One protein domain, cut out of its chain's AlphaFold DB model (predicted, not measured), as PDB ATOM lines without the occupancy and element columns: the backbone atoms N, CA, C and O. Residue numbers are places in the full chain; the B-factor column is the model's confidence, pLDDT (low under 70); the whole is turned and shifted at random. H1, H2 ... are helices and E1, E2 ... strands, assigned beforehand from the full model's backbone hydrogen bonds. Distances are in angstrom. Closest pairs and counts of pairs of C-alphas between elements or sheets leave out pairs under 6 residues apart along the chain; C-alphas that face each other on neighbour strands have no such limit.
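What this domain is: This is residues 1012 to 1152 of the 1152 residues of an uncharacterized protein of Bradyrhizobium sp. CCBAU 53338 (UniProt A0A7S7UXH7). A strongly twisted sheet of five strands runs through the middle, with H2 and H5 packed on one face, H1 beside them, and H4 on the other face near the edge strand E5. H3 packs on the last part of H4, and H6, near the C-terminal end, lies beside the strands. The printed part has 141 residues with six named helices and five named strands, in the order H1 H2 E1 E2 E3 H3 E4 H4 E5 H5 H6; the mixed sheet has the order E1 E2 E3 E4 E5. It is of the mixed class, three layers, compact with a radius of gyration of the C-alphas of 14.3 A, and spans 39 by 38 by 26 A.

How they stand to each other: Start at E1, residues 1039 to 1043, E2, residues 1048 to 1052, and E3, residues 1058 to 1065: they form a meander, each strand the antiparallel neighbour of the one before, with N 1041 and O 1050 at 2.8 A and N 1051 and O 1059 at 2.8 A. E4, residues 1092 to 1097, is parallel to E3, with N 1093 and O 1060 at 2.8 A; E5, residues 1126 to 1128, is parallel to E4, with N 1127 and O 1094 at 2.9 A. H3, residues 1072 to 1083, and H4, residues 1110 to 1122, sit in strand-helix-strand units, a helix between two parallel neighbour strands: E3, H3, E4 and E4, H4, E5, both with right-handed crossovers. H2, residues 1022 to 1035, is over E3 at a height over the sheet of 5.9 A, the closest C-alphas being those of Ser 1022 and Gly 1063, 4.9 A. On the same face H5, residues 1129 to 1138, stands up from the sheet at 48 degrees. H4 is on the opposite face, its closest C-alpha to E5 that of Arg 1116, 6.5 A from Val 1126. H1, residues 1013 to 1018, only grazes the sheet and makes a helical hairpin with H2, the C-alphas of Gly 1013 and Leu 1032 being 4.0 A apart. H3 touches H4 with residues 1118 to 1122 of H4 alone, Arg 1079 and Ile 1118 having the closest C-alphas, 7.3 A. H6, residues 1147 to 1151, is over none of the strands and touches no helix. Every O i to N i+4 pair is within hydrogen-bond range in H2, H3 and H5; in H4 it is 6 of 9, in H1 0 of 2 with 2 of 3 O i to N i+3 pairs, in H6 0 of 1 with 2 of 2.

Where its parts are: Find C-alpha 1013 at (15.417, -34.750, -7.087), where H1 begins, and C-alpha 1151 at (4.401, -43.283, 11.427), where H6 ends. Between them E3 is 23.2 A long, H4 20.2 A, H2 19.7 A.

The domain as a whole: The C-alphas of Ser 1073 and Lys 1141 are the two farthest apart, 42.1 A. The printed part has no cut, and the link from E4 to H4 is long. Mean pLDDT of the printed part is 70.9, with 62 residues under 70, among them 1066 to 1090 and 1138 to 1152.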
ATOM      1  N   THR A1012      17.371 -32.997 -10.573       67.44
ATOM      2  CA  THR A1012      17.048 -32.125  -9.432       67.44
ATOM      3  C   THR A1012      16.660 -32.909  -8.170       67.44
ATOM      4  O   THR A1012      17.292 -32.703  -7.137       67.44
ATOM      5  N   GLY A1013      15.744 -33.886  -8.237       67.06
ATOM      6  CA  GLY A1013      15.417 -34.750  -7.087       67.06
ATOM      7  C   GLY A1013      16.546 -35.711  -6.677       67.06
ATOM      8  O   GLY A1013      16.679 -36.077  -5.510       67.06
ATOM      9  N   THR A1014      17.442 -36.063  -7.608       76.19
ATOM     10  CA  THR A1014      18.613 -36.919  -7.323       76.19
ATOM     11  C   THR A1014      19.668 -36.188  -6.498       76.19
ATOM     12  O   THR A1014      20.465 -36.835  -5.830       76.19
ATOM     13  N   ARG A1015      19.686 -34.849  -6.498       81.94
ATOM     14  CA  ARG A1015      20.667 -34.051  -5.740       81.94
ATOM     15  C   ARG A1015      20.513 -34.194  -4.221       81.94
ATOM     16  O   ARG A1015      21.411 -33.786  -3.491       81.94
ATOM     17  N   VAL A1016      19.438 -34.831  -3.737       82.25
ATOM     18  CA  VAL A1016      19.206 -35.068  -2.302       82.25
ATOM     19  C   VAL A1016      20.350 -35.855  -1.652       82.25
ATOM     20  O   VAL A1016      20.732 -35.557  -0.525       82.25
ATOM     21  N   ILE A1017      20.960 -36.808  -2.371       82.75
ATOM     22  CA  ILE A1017      22.045 -37.639  -1.823       82.75
ATOM     23  C   ILE A1017      23.375 -36.891  -1.733       82.75
ATOM     24  O   ILE A1017      24.209 -37.246  -0.902       82.75
ATOM     25  N   SER A1018      23.573 -35.848  -2.537       83.06
ATOM     26  CA  SER A1018      24.800 -35.047  -2.577       83.06
ATOM     27  C   SER A1018      24.659 -33.701  -1.868       83.06
ATOM     28  O   SER A1018      25.573 -32.892  -1.949       83.06
ATOM     29  N   ALA A1019      23.527 -33.418  -1.216       82.94
ATOM     30  CA  ALA A1019      23.290 -32.137  -0.559       82.94
ATOM     31  C   ALA A1019      24.084 -32.040   0.764       82.94
ATOM     32  O   ALA A1019      23.759 -32.779   1.702       82.94
ATOM     33  N   PRO A1020      25.091 -31.144   0.869       76.38
ATOM     34  CA  PRO A1020      25.997 -31.075   2.022       76.38
ATOM     35  C   PRO A1020      25.465 -30.177   3.148       76.38
ATOM     36  O   PRO A1020      25.952 -30.203   4.271       76.38
ATOM     37  N   ARG A1021      24.441 -29.367   2.877       79.44
ATOM     38  CA  ARG A1021      23.857 -28.432   3.844       79.44
ATOM     39  C   ARG A1021      22.374 -28.711   4.037       79.44
ATOM     40  O   ARG A1021      21.705 -29.152   3.106       79.44
ATOM     41  N   SER A1022      21.850 -28.431   5.228       78.81
ATOM     42  CA  SER A1022      20.445 -28.691   5.570       78.81
ATOM     43  C   SER A1022      19.440 -27.912   4.713       78.81
ATOM     44  O   SER A1022      18.372 -28.440   4.422       78.81
ATOM     45  N   ASP A1023      19.773 -26.696   4.275       75.31
ATOM     46  CA  ASP A1023      18.952 -25.885   3.365       75.31
ATOM     47  C   ASP A1023      18.868 -26.510   1.965       75.31
ATOM     48  O   ASP A1023      17.773 -26.748   1.456       75.31
ATOM     49  N   LEU A1024      20.016 -26.883   1.393       79.69
ATOM     50  CA  LEU A1024      20.094 -27.579   0.103       79.69
ATOM     51  C   LEU A1024      19.460 -28.977   0.162       79.69
ATOM     52  O   LEU A1024      18.851 -29.433  -0.805       79.69
ATOM     53  N   LEU A1025      19.578 -29.661   1.304       82.94
ATOM     54  CA  LEU A1025      18.954 -30.961   1.533       82.94
ATOM     55  C   LEU A1025      17.430 -30.831   1.565       82.94
ATOM     56  O   LEU A1025      16.743 -31.663   0.977       82.94
ATOM     57  N   LEU A1026      16.897 -29.784   2.196       81.38
ATOM     58  CA  LEU A1026      15.466 -29.487   2.202       81.38
ATOM     59  C   LEU A1026      14.952 -29.102   0.809       81.38
ATOM     60  O   LEU A1026      13.890 -29.577   0.414       81.38
ATOM     61  N   GLU A1027      15.695 -28.308   0.037       82.06
ATOM     62  CA  GLU A1027      15.333 -27.938  -1.340       82.06
ATOM     63  C   GLU A1027      15.307 -29.159  -2.275       82.06
ATOM     64  O   GLU A1027      14.329 -29.397  -2.995       82.06
ATOM     65  N   ALA A1028      16.343 -29.998  -2.206       82.56
ATOM     66  CA  ALA A1028      16.414 -31.233  -2.976       82.56
ATOM     67  C   ALA A1028      15.344 -32.248  -2.538       82.56
ATOM     68  O   ALA A1028      14.733 -32.903  -3.382       82.56
ATOM     69  N   THR A1029      15.053 -32.331  -1.235       83.88
ATOM     70  CA  THR A1029      13.958 -33.154  -0.697       83.88
ATOM     71  C   THR A1029      12.596 -32.649  -1.167       83.88
ATOM     72  O   THR A1029      11.744 -33.448  -1.538       83.88
ATOM     73  N   THR A1030      12.391 -31.331  -1.210       83.31
ATOM     74  CA  THR A1030      11.154 -30.716  -1.717       83.31
ATOM     75  C   THR A1030      10.939 -31.072  -3.182       83.31
ATOM     76  O   THR A1030       9.838 -31.462  -3.567       83.31
ATOM     77  N   SER A1031      12.002 -30.991  -3.985       81.75
ATOM     78  CA  SER A1031      11.971 -31.362  -5.400       81.75
ATOM     79  C   SER A1031      11.656 -32.850  -5.580       81.75
ATOM     80  O   SER A1031      10.753 -33.196  -6.335       81.75
ATOM     81  N   LEU A1032      12.317 -33.724  -4.813       82.69
ATOM     82  CA  LEU A1032      12.090 -35.171  -4.846       82.69
ATOM     83  C   LEU A1032      10.672 -35.569  -4.395       82.69
ATOM     84  O   LEU A1032      10.036 -36.418  -5.009       82.69
ATOM     85  N   LEU A1033      10.141 -34.949  -3.339       80.88
ATOM     86  CA  LEU A1033       8.772 -35.193  -2.869       80.88
ATOM     87  C   LEU A1033       7.723 -34.645  -3.850       80.88
ATOM     88  O   LEU A1033       6.668 -35.256  -4.026       80.88
ATOM     89  N   SER A1034       8.034 -33.547  -4.545       79.50
ATOM     90  CA  SER A1034       7.185 -33.004  -5.611       79.50
ATOM     91  C   SER A1034       7.100 -33.956  -6.809       79.50
ATOM     92  O   SER A1034       6.016 -34.115  -7.370       79.50
ATOM     93  N   GLU A1035       8.191 -34.658  -7.158       74.19
ATOM     94  CA  GLU A1035       8.172 -35.742  -8.161       74.19
ATOM     95  C   GLU A1035       7.204 -36.875  -7.767       74.19
ATOM     96  O   GLU A1035       6.595 -37.503  -8.633       74.19
ATOM     97  N   ALA A1036       7.000 -37.094  -6.465       71.75
ATOM     98  CA  ALA A1036       6.067 -38.079  -5.920       71.75
ATOM     99  C   ALA A1036       4.623 -37.555  -5.736       71.75
ATOM    100  O   ALA A1036       3.760 -38.272  -5.226       71.75
ATOM    101  N   GLY A1037       4.336 -36.310  -6.138       71.81
ATOM    102  CA  GLY A1037       3.018 -35.680  -6.001       71.81
ATOM    103  C   GLY A1037       2.709 -35.122  -4.606       71.81
ATOM    104  O   GLY A1037       1.551 -34.813  -4.318       71.81
ATOM    105  N   VAL A1038       3.712 -34.991  -3.736       79.94
ATOM    106  CA  VAL A1038       3.588 -34.363  -2.414       79.94
ATOM    107  C   VAL A1038       3.897 -32.871  -2.543       79.94
ATOM    108  O   VAL A1038       4.959 -32.491  -3.030       79.94
ATOM    109  N   VAL A1039       2.977 -32.013  -2.102       79.94
ATOM    110  CA  VAL A1039       3.054 -30.561  -2.336       79.94
ATOM    111  C   VAL A1039       3.420 -29.833  -1.038       79.94
ATOM    112  O   VAL A1039       2.886 -30.184   0.020       79.94
ATOM    113  N   PRO A1040       4.294 -28.811  -1.069       79.12
ATOM    114  CA  PRO A1040       4.569 -27.988   0.104       79.12
ATOM    115  C   PRO A1040       3.304 -27.253   0.588       79.12
ATOM    116  O   PRO A1040       2.588 -26.619  -0.183       79.12
ATOM    117  N   ALA A1041       3.032 -27.340   1.890       70.88
ATOM    118  CA  ALA A1041       1.829 -26.849   2.569       70.88
ATOM    119  C   ALA A1041       1.999 -25.466   3.229       70.88
ATOM    120  O   ALA A1041       1.073 -24.979   3.879       70.88
ATOM    121  N   GLY A1042       3.194 -24.874   3.129       63.03
ATOM    122  CA  GLY A1042       3.574 -23.612   3.766       63.03
ATOM    123  C   GLY A1042       5.029 -23.601   4.249       63.03
ATOM    124  O   GLY A1042       5.670 -24.648   4.364       63.03
ATOM    125  N   VAL A1043       5.549 -22.404   4.537       56.91
ATOM    126  CA  VAL A1043       6.896 -22.193   5.093       56.91
ATOM    127  C   VAL A1043       6.837 -22.442   6.603       56.91
ATOM    128  O   VAL A1043       6.085 -21.768   7.306       56.91
ATOM    129  N   GLY A1044       7.576 -23.434   7.107       57.94
ATOM    130  CA  GLY A1044       7.803 -23.580   8.547       57.94
ATOM    131  C   GLY A1044       8.964 -22.693   9.016       57.94
ATOM    132  O   GLY A1044       9.167 -21.598   8.501       57.94
ATOM    133  N   SER A1045       9.740 -23.136  10.008       58.69
ATOM    134  CA  SER A1045      10.989 -22.452  10.385       58.69
ATOM    135  C   SER A1045      12.089 -22.705   9.341       58.69
ATOM    136  O   SER A1045      11.949 -23.582   8.494       58.69
ATOM    137  N   ALA A1046      13.225 -21.999   9.426       53.47
ATOM    138  CA  ALA A1046      14.362 -22.143   8.498       53.47
ATOM    139  C   ALA A1046      14.913 -23.582   8.346       53.47
ATOM    140  O   ALA A1046      15.714 -23.843   7.456       53.47
ATOM    141  N   GLN A1047      14.497 -24.510   9.212       56.62
ATOM    142  CA  GLN A1047      14.916 -25.910   9.206       56.62
ATOM    143  C   GLN A1047      13.749 -26.899   9.023       56.62
ATOM    144  O   GLN A1047      13.997 -28.094   8.914       56.62
ATOM    145  N   LYS A1048      12.485 -26.446   8.963       66.19
ATOM    146  CA  LYS A1048      11.304 -27.319   8.842       66.19
ATOM    147  C   LYS A1048      10.364 -26.839   7.738       66.19
ATOM    148  O   LYS A1048       9.854 -25.726   7.809       66.19
ATOM    149  N   LEU A1049      10.056 -27.702   6.772       74.00
ATOM    150  CA  LEU A1049       9.050 -27.444   5.731       74.00
ATOM    151  C   LEU A1049       7.835 -28.350   5.923       74.00
ATOM    152  O   LEU A1049       7.983 -29.509   6.304       74.00
ATOM    153  N   LEU A1050       6.631 -27.823   5.697       78.75
ATOM    154  CA  LEU A1050       5.391 -28.595   5.791       78.75
ATOM    155  C   LEU A1050       4.992 -29.101   4.408       78.75
ATOM    156  O   LEU A1050       5.087 -28.371   3.426       78.75
ATOM    157  N   PHE A1051       4.489 -30.325   4.351       80.88
ATOM    158  CA  PHE A1051       4.082 -31.021   3.141       80.88
ATOM    159  C   PHE A1051       2.687 -31.614   3.317       80.88
ATOM    160  O   PHE A1051       2.298 -32.001   4.421       80.88
ATOM    161  N   VAL A1052       1.929 -31.686   2.224       79.62
ATOM    162  CA  VAL A1052       0.661 -32.417   2.150       79.62
ATOM    163  C   VAL A1052       0.785 -33.492   1.086       79.62
ATOM    164  O   VAL A1052       1.150 -33.226  -0.060       79.62
ATOM    165  N   THR A1053       0.464 -34.719   1.469       78.81
ATOM    166  CA  THR A1053       0.327 -35.836   0.531       78.81
ATOM    167  C   THR A1053      -0.968 -35.714  -0.292       78.81
ATOM    168  O   THR A1053      -1.911 -35.033   0.125       78.81
ATOM    169  N   PRO A1054      -1.096 -36.429  -1.425       73.44
ATOM    170  CA  PRO A1054      -2.353 -36.501  -2.176       73.44
ATOM    171  C   PRO A1054      -3.567 -36.964  -1.351       73.44
ATOM    172  O   PRO A1054      -4.699 -36.604  -1.670       73.44
ATOM    173  N   SER A1055      -3.349 -37.738  -0.281       74.00
ATOM    174  CA  SER A1055      -4.379 -38.211   0.653       74.00
ATOM    175  C   SER A1055      -4.729 -37.198   1.756       74.00
ATOM    176  O   SER A1055      -5.408 -37.551   2.715       74.00
ATOM    177  N   GLN A1056      -4.300 -35.935   1.622       77.31
ATOM    178  CA  GLN A1056      -4.513 -34.834   2.578       77.31
ATOM    179  C   GLN A1056      -3.802 -35.006   3.933       77.31
ATOM    180  O   GLN A1056      -3.996 -34.189   4.837       77.31
ATOM    181  N   PHE A1057      -2.931 -36.008   4.082       80.62
ATOM    182  CA  PHE A1057      -2.093 -36.144   5.271       80.62
ATOM    183  C   PHE A1057      -0.996 -35.078   5.260       80.62
ATOM    184  O   PHE A1057      -0.219 -34.991   4.303       80.62
ATOM    185  N   LYS A1058      -0.956 -34.264   6.319       79.81
ATOM    186  CA  LYS A1058       0.035 -33.204   6.512       79.81
ATOM    187  C   LYS A1058       1.176 -33.731   7.368       79.81
ATOM    188  O   LYS A1058       0.915 -34.313   8.415       79.81
ATOM    189  N   PHE A1059       2.411 -33.474   6.955       81.31
ATOM    190  CA  PHE A1059       3.607 -33.797   7.730       81.31
ATOM    191  C   PHE A1059       4.687 -32.719   7.557       81.31
ATOM    192  O   PHE A1059       4.667 -31.949   6.600       81.31
ATOM    193  N   GLY A1060       5.614 -32.612   8.504       80.69
ATOM    194  CA  GLY A1060       6.792 -31.752   8.414       80.69
ATOM    195  C   GLY A1060       8.037 -32.535   8.007       80.69
ATOM    196  O   GLY A1060       8.150 -33.711   8.326       80.69
ATOM    197  N   VAL A1061       8.999 -31.877   7.367       81.94
ATOM    198  CA  VAL A1061      10.321 -32.437   7.060       81.94
ATOM    199  C   VAL A1061      11.401 -31.560   7.676       81.94
ATOM    200  O   VAL A1061      11.395 -30.346   7.472       81.94
ATOM    201  N   LEU A1062      12.321 -32.185   8.410       80.56
ATOM    202  CA  LEU A1062      13.516 -31.575   8.989       80.56
ATOM    203  C   LEU A1062      14.761 -32.145   8.298       80.56
ATOM    204  O   LEU A1062      14.934 -33.360   8.264       80.56
ATOM    205  N   GLY A1063      15.624 -31.284   7.756       81.31
ATOM    206  CA  GLY A1063      16.862 -31.697   7.085       81.31
ATOM    207  C   GLY A1063      18.084 -31.607   8.000       81.31
ATOM    208  O   GLY A1063      18.386 -30.534   8.522       81.31
ATOM    209  N   LEU A1064      18.831 -32.702   8.151       79.62
ATOM    210  CA  LEU A1064      20.086 -32.759   8.912       79.62
ATOM    211  C   LEU A1064      21.239 -33.239   8.018       79.62
ATOM    212  O   LEU A1064      21.409 -34.441   7.792       79.62
ATOM    213  N   ALA A1065      22.045 -32.300   7.521       77.25
ATOM    214  CA  ALA A1065      23.273 -32.598   6.781       77.25
ATOM    215  C   ALA A1065      24.520 -32.460   7.680       77.25
ATOM    216  O   ALA A1065      24.507 -31.667   8.618       77.25
ATOM    217  N   HIS A1066      25.576 -33.244   7.417       69.12
ATOM    218  CA  HIS A1066      26.883 -33.182   8.112       69.12
ATOM    219  C   HIS A1066      26.846 -33.169   9.657       69.12
ATOM    220  O   HIS A1066      27.611 -32.476  10.319       69.12
ATOM    221  N   TYR A1067      25.981 -33.977  10.266       66.56
ATOM    222  CA  TYR A1067      25.866 -34.052  11.729       66.56
ATOM    223  C   TYR A1067      26.920 -34.941  12.411       66.56
ATOM    224  O   TYR A1067      26.938 -35.008  13.637       66.56
ATOM    225  N   GLY A1068      27.767 -35.647  11.650       61.06
ATOM    226  CA  GLY A1068      28.790 -36.550  12.200       61.06
ATOM    227  C   GLY A1068      29.803 -35.851  13.115       61.06
ATOM    228  O   GLY A1068      30.362 -36.499  13.995       61.06
ATOM    229  N   ASP A1069      29.956 -34.534  12.953       56.00
ATOM    230  CA  ASP A1069      30.865 -33.682  13.726       56.00
ATOM    231  C   ASP A1069      30.146 -32.841  14.801       56.00
ATOM    232  O   ASP A1069      30.771 -32.021  15.478       56.00
ATOM    233  N   LEU A1070      28.824 -32.998  14.969       59.78
ATOM    234  CA  LEU A1070      28.063 -32.211  15.942       59.78
ATOM    235  C   LEU A1070      28.254 -32.758  17.371       59.78
ATOM    236  O   LEU A1070      28.060 -33.955  17.602       59.78
ATOM    237  N   PRO A1071      28.566 -31.901  18.367       59.28
ATOM    238  CA  PRO A1071      28.660 -32.309  19.767       59.28
ATOM    239  C   PRO A1071      27.345 -32.912  20.276       59.28
ATOM    240  O   PRO A1071      26.262 -32.436  19.932       59.28
ATOM    241  N   THR A1072      27.425 -33.896  21.176       61.97
ATOM    242  CA  THR A1072      26.260 -34.583  21.774       61.97
ATOM    243  C   THR A1072      25.240 -33.607  22.378       61.97
ATOM    244  O   THR A1072      24.038 -33.835  22.289       61.97
ATOM    245  N   SER A1073      25.696 -32.459  22.892       58.44
ATOM    246  CA  SER A1073      24.850 -31.383  23.422       58.44
ATOM    247  C   SER A1073      23.991 -30.665  22.369       58.44
ATOM    248  O   SER A1073      22.889 -30.221  22.682       58.44
ATOM    249  N   MET A1074      24.444 -30.561  21.113       59.31
ATOM    250  CA  MET A1074      23.630 -30.019  20.013       59.31
ATOM    251  C   MET A1074      22.572 -31.020  19.547       59.31
ATOM    252  O   MET A1074      21.460 -30.617  19.207       59.31
ATOM    253  N   LEU A1075      22.888 -32.317  19.584       63.00
ATOM    254  CA  LEU A1075      21.920 -33.382  19.314       63.00
ATOM    255  C   LEU A1075      20.846 -33.451  20.413       63.00
ATOM    256  O   LEU A1075      19.661 -33.561  20.105       63.00
ATOM    257  N   GLU A1076      21.227 -33.283  21.682       63.19
ATOM    258  CA  GLU A1076      20.279 -33.119  22.794       63.19
ATOM    259  C   GLU A1076      19.461 -31.823  22.679       63.19
ATOM    260  O   GLU A1076      18.269 -31.820  22.978       63.19
ATOM    261  N   GLY A1077      20.052 -30.737  22.174       63.72
ATOM    262  CA  GLY A1077      19.336 -29.498  21.853       63.72
ATOM    263  C   GLY A1077      18.290 -29.678  20.747       63.72
ATOM    264  O   GLY A1077      17.171 -29.182  20.871       63.72
ATOM    265  N   ALA A1078      18.606 -30.444  19.697       62.06
ATOM    266  CA  ALA A1078      17.643 -30.827  18.662       62.06
ATOM    267  C   ALA A1078      16.525 -31.724  19.227       62.06
ATOM    268  O   ALA A1078      15.354 -31.529  18.897       62.06
ATOM    269  N   ARG A1079      16.862 -32.645  20.144       62.88
ATOM    270  CA  ARG A1079      15.895 -33.461  20.899       62.88
ATOM    271  C   ARG A1079      14.966 -32.596  21.761       62.88
ATOM    272  O   ARG A1079      13.757 -32.810  21.750       62.88
ATOM    273  N   ALA A1080      15.494 -31.586  22.451       62.81
ATOM    274  CA  ALA A1080      14.704 -30.639  23.240       62.81
ATOM    275  C   ALA A1080      13.788 -29.764  22.362       62.81
ATOM    276  O   ALA A1080      12.641 -29.516  22.730       62.81
ATOM    277  N   LEU A1081      14.256 -29.343  21.180       60.88
ATOM    278  CA  LEU A1081      13.454 -28.598  20.201       60.88
ATOM    279  C   LEU A1081      12.291 -29.421  19.632       60.88
ATOM    280  O   LEU A1081      11.218 -28.867  19.402       60.88
ATOM    281  N   LEU A1082      12.479 -30.727  19.434       60.00
ATOM    282  CA  LEU A1082      11.413 -31.644  19.014       60.00
ATOM    283  C   LEU A1082      10.438 -31.963  20.163       60.00
ATOM    284  O   LEU A1082       9.232 -32.004  19.938       60.00
ATOM    285  N   GLY A1083      10.923 -32.056  21.408       57.06
ATOM    286  CA  GLY A1083      10.084 -32.227  22.602       57.06
ATOM    287  C   GLY A1083       9.235 -31.004  22.987       57.06
ATOM    288  O   GLY A1083       8.292 -31.136  23.763       57.06
ATOM    289  N   LEU A1084       9.538 -29.820  22.439       54.81
ATOM    290  CA  LEU A1084       8.735 -28.595  22.589       54.81
ATOM    291  C   LEU A1084       7.536 -28.534  21.631       54.81
ATOM    292  O   LEU A1084       6.756 -27.580  21.683       54.81
ATOM    293  N   ILE A1085       7.388 -29.515  20.741       57.22
ATOM    294  CA  ILE A1085       6.300 -29.536  19.775       57.22
ATOM    295  C   ILE A1085       5.043 -30.125  20.461       57.22
ATOM    296  O   ILE A1085       5.076 -31.270  20.907       57.22
ATOM    297  N   PRO A1086       3.932 -29.369  20.593       54.12
ATOM    298  CA  PRO A1086       2.734 -29.832  21.301       54.12
ATOM    299  C   PRO A1086       2.094 -31.058  20.627       54.12
ATOM    300  O   PRO A1086       2.176 -31.208  19.410       54.12
ATOM    301  N   ALA A1087       1.413 -31.914  21.397       51.75
ATOM    302  CA  ALA A1087       0.822 -33.176  20.920       51.75
ATOM    303  C   ALA A1087      -0.225 -33.023  19.787       51.75
ATOM    304  O   ALA A1087      -0.465 -33.976  19.056       51.75
ATOM    305  N   ASP A1088      -0.780 -31.820  19.588       51.78
ATOM    306  CA  ASP A1088      -1.696 -31.475  18.481       51.78
ATOM    307  C   ASP A1088      -0.972 -31.046  17.181       51.78
ATOM    308  O   ASP A1088      -1.568 -30.466  16.270       51.78
ATOM    309  N   SER A1089       0.341 -31.262  17.088       62.34
ATOM    310  CA  SER A1089       1.165 -30.789  15.976       62.34
ATOM    311  C   SER A1089       1.335 -31.807  14.847       62.34
ATOM    312  O   SER A1089       1.269 -33.020  15.014       62.34
ATOM    313  N   VAL A1090       1.582 -31.265  13.656       69.31
ATOM    314  CA  VAL A1090       1.770 -32.014  12.415       69.31
ATOM    315  C   VAL A1090       2.957 -33.000  12.540       69.31
ATOM    316  O   VAL A1090       4.073 -32.544  12.834       69.31
ATOM    317  N   PRO A1091       2.759 -34.314  12.279       75.62
ATOM    318  CA  PRO A1091       3.803 -35.339  12.390       75.62
ATOM    319  C   PRO A1091       5.028 -34.968  11.551       75.62
ATOM    320  O   PRO A1091       4.890 -34.409  10.469       75.62
ATOM    321  N   THR A1092       6.242 -35.192  12.057       77.31
ATOM    322  CA  THR A1092       7.484 -34.710  11.418       77.31
ATOM    323  C   THR A1092       8.407 -35.873  11.074       77.31
ATOM    324  O   THR A1092       8.519 -36.800  11.862       77.31
ATOM    325  N   MET A1093       9.037 -35.823   9.902       83.44
ATOM    326  CA  MET A1093      10.038 -36.769   9.409       83.44
ATOM    327  C   MET A1093      11.402 -36.081   9.370       83.44
ATOM    328  O   MET A1093      11.506 -34.920   8.964       83.44
ATOM    329  N   VAL A1094      12.455 -36.795   9.757       82.69
ATOM    330  CA  VAL A1094      13.829 -36.285   9.719       82.69
ATOM    331  C   VAL A1094      14.573 -36.928   8.554       82.69
ATOM    332  O   VAL A1094      14.712 -38.149   8.499       82.69
ATOM    333  N   VAL A1095      15.057 -36.099   7.628       85.19
ATOM    334  CA  VAL A1095      15.852 -36.520   6.469       85.19
ATOM    335  C   VAL A1095      17.315 -36.214   6.726       85.19
ATOM    336  O   VAL A1095      17.689 -35.093   7.072       85.19
ATOM    337  N   VAL A1096      18.146 -37.234   6.553       84.31
ATOM    338  CA  VAL A1096      19.496 -37.249   7.098       84.31
ATOM    339  C   VAL A1096      20.531 -37.508   6.001       84.31
ATOM    340  O   VAL A1096      20.426 -38.481   5.254       84.31
ATOM    341  N   ASN A1097      21.565 -36.661   5.923       84.12
ATOM    342  CA  ASN A1097      22.681 -36.813   4.982       84.12
ATOM    343  C   ASN A1097      24.038 -36.464   5.632       84.12
ATOM    344  O   ASN A1097      24.596 -35.391   5.417       84.12
ATOM    345  N   ALA A1098      24.568 -37.359   6.475       73.00
ATOM    346  CA  ALA A1098      25.789 -37.104   7.264       73.00
ATOM    347  C   ALA A1098      27.062 -37.013   6.415       73.00
ATOM    348  O   ALA A1098      27.962 -36.234   6.713       73.00
ATOM    349  N   GLN A1099      27.134 -37.847   5.380       77.50
ATOM    350  CA  GLN A1099      28.329 -38.089   4.577       77.50
ATOM    351  C   GLN A1099      28.034 -37.773   3.106       77.50
ATOM    352  O   GLN A1099      28.186 -38.630   2.236       77.50
ATOM    353  N   ALA A1100      27.548 -36.555   2.843       76.38
ATOM    354  CA  ALA A1100      27.171 -36.101   1.503       76.38
ATOM    355  C   ALA A1100      28.332 -36.193   0.493       76.38
ATOM    356  O   ALA A1100      28.094 -36.507  -0.672       76.38
ATOM    357  N   ASP A1101      29.568 -36.016   0.971       78.69
ATOM    358  CA  ASP A1101      30.800 -36.058   0.170       78.69
ATOM    359  C   ASP A1101      31.262 -37.481  -0.177       78.69
ATOM    360  O   ASP A1101      32.128 -37.671  -1.030       78.69
ATOM    361  N   LEU A1102      30.700 -38.502   0.480       77.25
ATOM    362  CA  LEU A1102      31.005 -39.900   0.197       77.25
ATOM    363  C   LEU A1102      29.956 -40.502  -0.737       77.25
ATOM    364  O   LEU A1102      28.747 -40.278  -0.605       77.25
ATOM    365  N   GLU A1103      30.433 -41.335  -1.656       79.06
ATOM    366  CA  GLU A1103      29.598 -42.170  -2.516       79.06
ATOM    367  C   GLU A1103      28.647 -43.037  -1.663       79.06
ATOM    368  O   GLU A1103      29.091 -43.561  -0.638       79.06
ATOM    369  N   PRO A1104      27.365 -43.226  -2.048       76.44
ATOM    370  CA  PRO A1104      26.378 -43.938  -1.227       76.44
ATOM    371  C   PRO A1104      26.828 -45.314  -0.718       76.44
ATOM    372  O   PRO A1104      26.528 -45.673   0.416       76.44
ATOM    373  N   SER A1105      27.603 -46.051  -1.518       76.25
ATOM    374  CA  SER A1105      28.146 -47.377  -1.185       76.25
ATOM    375  C   SER A1105      29.217 -47.374  -0.085       76.25
ATOM    376  O   SER A1105      29.531 -48.429   0.458       76.25
ATOM    377  N   LYS A1106      29.791 -46.209   0.241       76.00
ATOM    378  CA  LYS A1106      30.887 -46.036   1.211       76.00
ATOM    379  C   LYS A1106      30.431 -45.384   2.521       76.00
ATOM    380  O   LYS A1106      31.269 -45.068   3.365       76.00
ATOM    381  N   ARG A1107      29.126 -45.143   2.685       79.50
ATOM    382  CA  ARG A1107      28.560 -44.473   3.863       79.50
ATOM    383  C   ARG A1107      28.396 -45.449   5.030       79.50
ATOM    384  O   ARG A1107      28.024 -46.600   4.831       79.50
ATOM    385  N   SER A1108      28.681 -44.988   6.247       70.81
ATOM    386  CA  SER A1108      28.618 -45.804   7.468       70.81
ATOM    387  C   SER A1108      27.205 -45.855   8.049       70.81
ATOM    388  O   SER A1108      26.587 -44.820   8.301       70.81
ATOM    389  N   GLU A1109      26.723 -47.062   8.344       67.44
ATOM    390  CA  GLU A1109      25.422 -47.298   8.984       67.44
ATOM    391  C   GLU A1109      25.416 -46.893  10.475       67.44
ATOM    392  O   GLU A1109      24.374 -46.552  11.038       67.44
ATOM    393  N   ALA A1110      26.597 -46.828  11.106       63.59
ATOM    394  CA  ALA A1110      26.754 -46.507  12.527       63.59
ATOM    395  C   ALA A1110      26.262 -45.089  12.886       63.59
ATOM    396  O   ALA A1110      25.694 -44.866  13.960       63.59
ATOM    397  N   SER A1111      26.434 -44.128  11.972       64.50
ATOM    398  CA  SER A1111      25.965 -42.745  12.146       64.50
ATOM    399  C   SER A1111      24.435 -42.650  12.161       64.50
ATOM    400  O   SER A1111      23.876 -41.792  12.842       64.50
ATOM    401  N   LEU A1112      23.750 -43.565  11.467       68.31
ATOM    402  CA  LEU A1112      22.291 -43.617  11.412       68.31
ATOM    403  C   LEU A1112      21.687 -44.301  12.626       68.31
ATOM    404  O   LEU A1112      20.695 -43.806  13.158       68.31
ATOM    405  N   SER A1113      22.302 -45.387  13.101       68.00
ATOM    406  CA  SER A1113      21.881 -46.029  14.349       68.00
ATOM    407  C   SER A1113      21.948 -45.064  15.533       68.00
ATOM    408  O   SER A1113      21.030 -45.042  16.345       68.00
ATOM    409  N   ALA A1114      22.966 -44.198  15.590       67.50
ATOM    410  CA  ALA A1114      23.093 -43.200  16.652       67.50
ATOM    411  C   ALA A1114      21.941 -42.177  16.643       67.50
ATOM    412  O   ALA A1114      21.398 -41.858  17.696       67.50
ATOM    413  N   ILE A1115      21.524 -41.702  15.464       69.94
ATOM    414  CA  ILE A1115      20.380 -40.787  15.340       69.94
ATOM    415  C   ILE A1115      19.054 -41.488  15.638       69.94
ATOM    416  O   ILE A1115      18.200 -40.902  16.301       69.94
ATOM    417  N   ARG A1116      18.864 -42.725  15.166       71.44
ATOM    418  CA  ARG A1116      17.634 -43.483  15.441       71.44
ATOM    419  C   ARG A1116      17.414 -43.659  16.942       71.44
ATOM    420  O   ARG A1116      16.321 -43.373  17.403       71.44
ATOM    421  N   VAL A1117      18.468 -43.979  17.696       70.62
ATOM    422  CA  VAL A1117      18.423 -44.083  19.167       70.62
ATOM    423  C   VAL A1117      18.059 -42.750  19.838       70.62
ATOM    424  O   VAL A1117      17.373 -42.727  20.854       70.62
ATOM    425  N   ILE A1118      18.477 -41.609  19.274       68.31
ATOM    426  CA  ILE A1118      18.145 -40.278  19.818       68.31
ATOM    427  C   ILE A1118      16.654 -39.942  19.642       68.31
ATOM    428  O   ILE A1118      16.080 -39.256  20.493       68.31
ATOM    429  N   PHE A1119      16.029 -40.414  18.558       68.44
ATOM    430  CA  PHE A1119      14.641 -40.091  18.197       68.44
ATOM    431  C   PHE A1119      13.631 -41.226  18.435       68.44
ATOM    432  O   PHE A1119      12.432 -41.010  18.256       68.44
ATOM    433  N   GLU A1120      14.091 -42.390  18.898       64.81
ATOM    434  CA  GLU A1120      13.284 -43.591  19.160       64.81
ATOM    435  C   GLU A1120      12.124 -43.324  20.139       64.81
ATOM    436  O   GLU A1120      11.008 -43.789  19.921       64.81
ATOM    437  N   ASP A1121      12.346 -42.480  21.152       59.97
ATOM    438  CA  ASP A1121      11.355 -42.162  22.193       59.97
ATOM    439  C   ASP A1121      10.224 -41.205  21.733       59.97
ATOM    440  O   ASP A1121       9.300 -40.938  22.501       59.97
ATOM    441  N   GLN A1122      10.292 -40.632  20.521       63.62
ATOM    442  CA  GLN A1122       9.398 -39.545  20.065       63.62
ATOM    443  C   GLN A1122       8.456 -39.923  18.904       63.62
ATOM    444  O   GLN A1122       7.732 -39.053  18.423       63.62
ATOM    445  N   LEU A1123       8.439 -41.185  18.447       64.69
ATOM    446  CA  LEU A1123       7.646 -41.638  17.280       64.69
ATOM    447  C   LEU A1123       7.924 -40.817  15.994       64.69
ATOM    448  O   LEU A1123       7.037 -40.593  15.168       64.69
ATOM    449  N   VAL A1124       9.164 -40.341  15.825       73.50
ATOM    450  CA  VAL A1124       9.600 -39.531  14.674       73.50
ATOM    451  C   VAL A1124      10.372 -40.415  13.684       73.50
ATOM    452  O   VAL A1124      11.465 -40.875  14.022       73.50
ATOM    453  N   PRO A1125       9.878 -40.640  12.451       77.25
ATOM    454  CA  PRO A1125      10.604 -41.415  11.456       77.25
ATOM    455  C   PRO A1125      11.858 -40.683  10.978       77.25
ATOM    456  O   PRO A1125      11.817 -39.518  10.568       77.25
ATOM    457  N   VAL A1126      12.980 -41.404  10.996       80.38
ATOM    458  CA  VAL A1126      14.285 -40.945  10.510       80.38
ATOM    459  C   VAL A1126      14.664 -41.740   9.262       80.38
ATOM    460  O   VAL A1126      14.815 -42.964   9.321       80.38
ATOM    461  N   ILE A1127      14.878 -41.043   8.147       83.25
ATOM    462  CA  ILE A1127      15.226 -41.639   6.853       83.25
ATOM    463  C   ILE A1127      16.496 -41.005   6.277       83.25
ATOM    464  O   ILE A1127      16.735 -39.803   6.423       83.25
ATOM    465  N   THR A1128      17.343 -41.799   5.616       83.81
ATOM    466  CA  THR A1128      18.499 -41.240   4.904       83.81
ATOM    467  C   THR A1128      18.069 -40.599   3.593       83.81
ATOM    468  O   THR A1128      17.078 -40.998   2.987       83.81
ATOM    469  N   ALA A1129      18.861 -39.656   3.086       82.94
ATOM    470  CA  ALA A1129      18.675 -39.138   1.733       82.94
ATOM    471  C   ALA A1129      18.716 -40.250   0.657       82.94
ATOM    472  O   ALA A1129      18.002 -40.166  -0.340       82.94
ATOM    473  N   CYS A1130      19.522 -41.301   0.858       80.75
ATOM    474  CA  CYS A1130      19.627 -42.439  -0.063       80.75
ATOM    475  C   CYS A1130      18.390 -43.343  -0.022       80.75
ATOM    476  O   CYS A1130      17.895 -43.745  -1.076       80.75
ATOM    477  N   ASP A1131      17.869 -43.622   1.170       79.31
ATOM    478  CA  ASP A1131      16.670 -44.436   1.370       79.31
ATOM    479  C   ASP A1131      15.434 -43.679   0.910       79.31
ATOM    480  O   ASP A1131      14.583 -44.265   0.260       79.31
ATOM    481  N   LEU A1132      15.360 -42.367   1.152       82.38
ATOM    482  CA  LEU A1132      14.276 -41.526   0.652       82.38
ATOM    483  C   LEU A1132      14.263 -41.487  -0.880       82.38
ATOM    484  O   LEU A1132      13.211 -41.651  -1.494       82.38
ATOM    485  N   LEU A1133      15.432 -41.322  -1.510       82.69
ATOM    486  CA  LEU A1133      15.564 -41.399  -2.966       82.69
ATOM    487  C   LEU A1133      15.164 -42.782  -3.493       82.69
ATOM    488  O   LEU A1133      14.489 -42.873  -4.516       82.69
ATOM    489  N   SER A1134      15.551 -43.852  -2.798       78.12
ATOM    490  CA  SER A1134      15.205 -45.229  -3.169       78.12
ATOM    491  C   SER A1134      13.713 -45.512  -2.986       78.12
ATOM    492  O   SER A1134      13.107 -46.128  -3.858       78.12
ATOM    493  N   LEU A1135      13.098 -45.008  -1.916       76.88
ATOM    494  CA  LEU A1135      11.670 -45.112  -1.620       76.88
ATOM    495  C   LEU A1135      10.839 -44.413  -2.702       76.88
ATOM    496  O   LEU A1135       9.926 -45.001  -3.268       76.88
ATOM    497  N   VAL A1136      11.216 -43.186  -3.070       75.00
ATOM    498  CA  VAL A1136      10.521 -42.417  -4.112       75.00
ATOM    499  C   VAL A1136      10.736 -43.016  -5.513       75.00
ATOM    500  O   VAL A1136       9.837 -42.958  -6.352       75.00
ATOM    501  N   ARG A1137      11.901 -43.626  -5.786       70.56
ATOM    502  CA  ARG A1137      12.226 -44.208  -7.105       70.56
ATOM    503  C   ARG A1137      11.741 -45.637  -7.327       70.56
ATOM    504  O   ARG A1137      11.418 -45.976  -8.463       70.56
ATOM    505  N   SER A1138      11.733 -46.477  -6.295       64.50
ATOM    506  CA  SER A1138      11.355 -47.893  -6.414       64.50
ATOM    507  C   SER A1138       9.860 -48.091  -6.684       64.50
ATOM    508  O   SER A1138       9.487 -49.089  -7.296       64.50
ATOM    509  N   GLU A1139       9.013 -47.109  -6.355       56.66
ATOM    510  CA  GLU A1139       7.560 -47.213  -6.503       56.66
ATOM    511  C   GLU A1139       6.921 -46.074  -7.316       56.66
ATOM    512  O   GLU A1139       5.976 -45.419  -6.879       56.66
ATOM    513  N   GLN A1140       7.329 -45.877  -8.574       49.84
ATOM    514  CA  GLN A1140       6.687 -44.893  -9.474       49.84
ATOM    515  C   GLN A1140       5.185 -45.139  -9.786       49.84
ATOM    516  O   GLN A1140       4.583 -44.385 -10.550       49.84
ATOM    517  N   LYS A1141       4.533 -46.156  -9.203       47.16
ATOM    518  CA  LYS A1141       3.073 -46.373  -9.301       47.16
ATOM    519  C   LYS A1141       2.337 -46.460  -7.950       47.16
ATOM    520  O   LYS A1141       1.113 -46.566  -7.969       47.16
ATOM    521  N   GLY A1142       3.032 -46.383  -6.808       48.34
ATOM    522  CA  GLY A1142       2.485 -46.721  -5.479       48.34
ATOM    523  C   GLY A1142       2.351 -45.582  -4.458       48.34
ATOM    524  O   GLY A1142       1.679 -45.764  -3.446       48.34
ATOM    525  N   VAL A1143       2.884 -44.379  -4.713       49.22
ATOM    526  CA  VAL A1143       3.013 -43.305  -3.688       49.22
ATOM    527  C   VAL A1143       1.687 -42.657  -3.231       49.22
ATOM    528  O   VAL A1143       1.671 -41.642  -2.540       49.22
ATOM    529  N   ARG A1144       0.520 -43.238  -3.530       49.81
ATOM    530  CA  ARG A1144      -0.733 -42.754  -2.927       49.81
ATOM    531  C   ARG A1144      -0.939 -43.184  -1.468       49.81
ATOM    532  O   ARG A1144      -1.811 -42.585  -0.842       49.81
ATOM    533  N   TYR A1145      -0.167 -44.135  -0.915       50.16
ATOM    534  CA  TYR A1145      -0.510 -44.719   0.396       50.16
ATOM    535  C   TYR A1145       0.597 -44.869   1.462       50.16
ATOM    536  O   TYR A1145       0.222 -44.972   2.625       50.16
ATOM    537  N   ASP A1146       1.903 -44.801   1.160       57.12
ATOM    538  CA  ASP A1146       2.901 -45.378   2.096       57.12
ATOM    539  C   ASP A1146       3.765 -44.408   2.925       57.12
ATOM    540  O   ASP A1146       4.328 -44.802   3.942       57.12
ATOM    541  N   LEU A1147       3.832 -43.107   2.598       64.56
ATOM    542  CA  LEU A1147       4.573 -42.165   3.463       64.56
ATOM    543  C   LEU A1147       3.951 -42.071   4.865       64.56
ATOM    544  O   LEU A1147       4.678 -41.921   5.836       64.56
ATOM    545  N   ALA A1148       2.627 -42.220   4.986       62.84
ATOM    546  CA  ALA A1148       1.943 -42.268   6.280       62.84
ATOM    547  C   ALA A1148       2.305 -43.522   7.104       62.84
ATOM    548  O   ALA A1148       2.265 -43.461   8.331       62.84
ATOM    549  N   GLY A1149       2.704 -44.621   6.448       62.84
ATOM    550  CA  GLY A1149       3.143 -45.864   7.089       62.84
ATOM    551  C   GLY A1149       4.484 -45.745   7.816       62.84
ATOM    552  O   GLY A1149       4.776 -46.543   8.694       62.84
ATOM    553  N   LEU A1150       5.277 -44.700   7.543       66.75
ATOM    554  CA  LEU A1150       6.474 -44.393   8.338       66.75
ATOM    555  C   LEU A1150       6.143 -43.998   9.793       66.75
ATOM    556  O   LEU A1150       7.041 -43.994  10.630       66.75
ATOM    557  N   TRP A1151       4.885 -43.642  10.086       66.44
ATOM    558  CA  TRP A1151       4.401 -43.283  11.427       66.44
ATOM    559  C   TRP A1151       3.534 -44.368  12.093       66.44
ATOM    560  O   TRP A1151       3.121 -44.172  13.237       66.44
ATOM    561  N   SER A1152       3.233 -45.473  11.397       55.06
ATOM    562  CA  SER A1152       2.581 -46.669  11.963       55.06
ATOM    563  C   SER A1152       3.618 -47.677  12.422       55.06
ATOM    564  O   SER A1152       3.425 -48.254  13.513       55.06
TER     565      SER A1152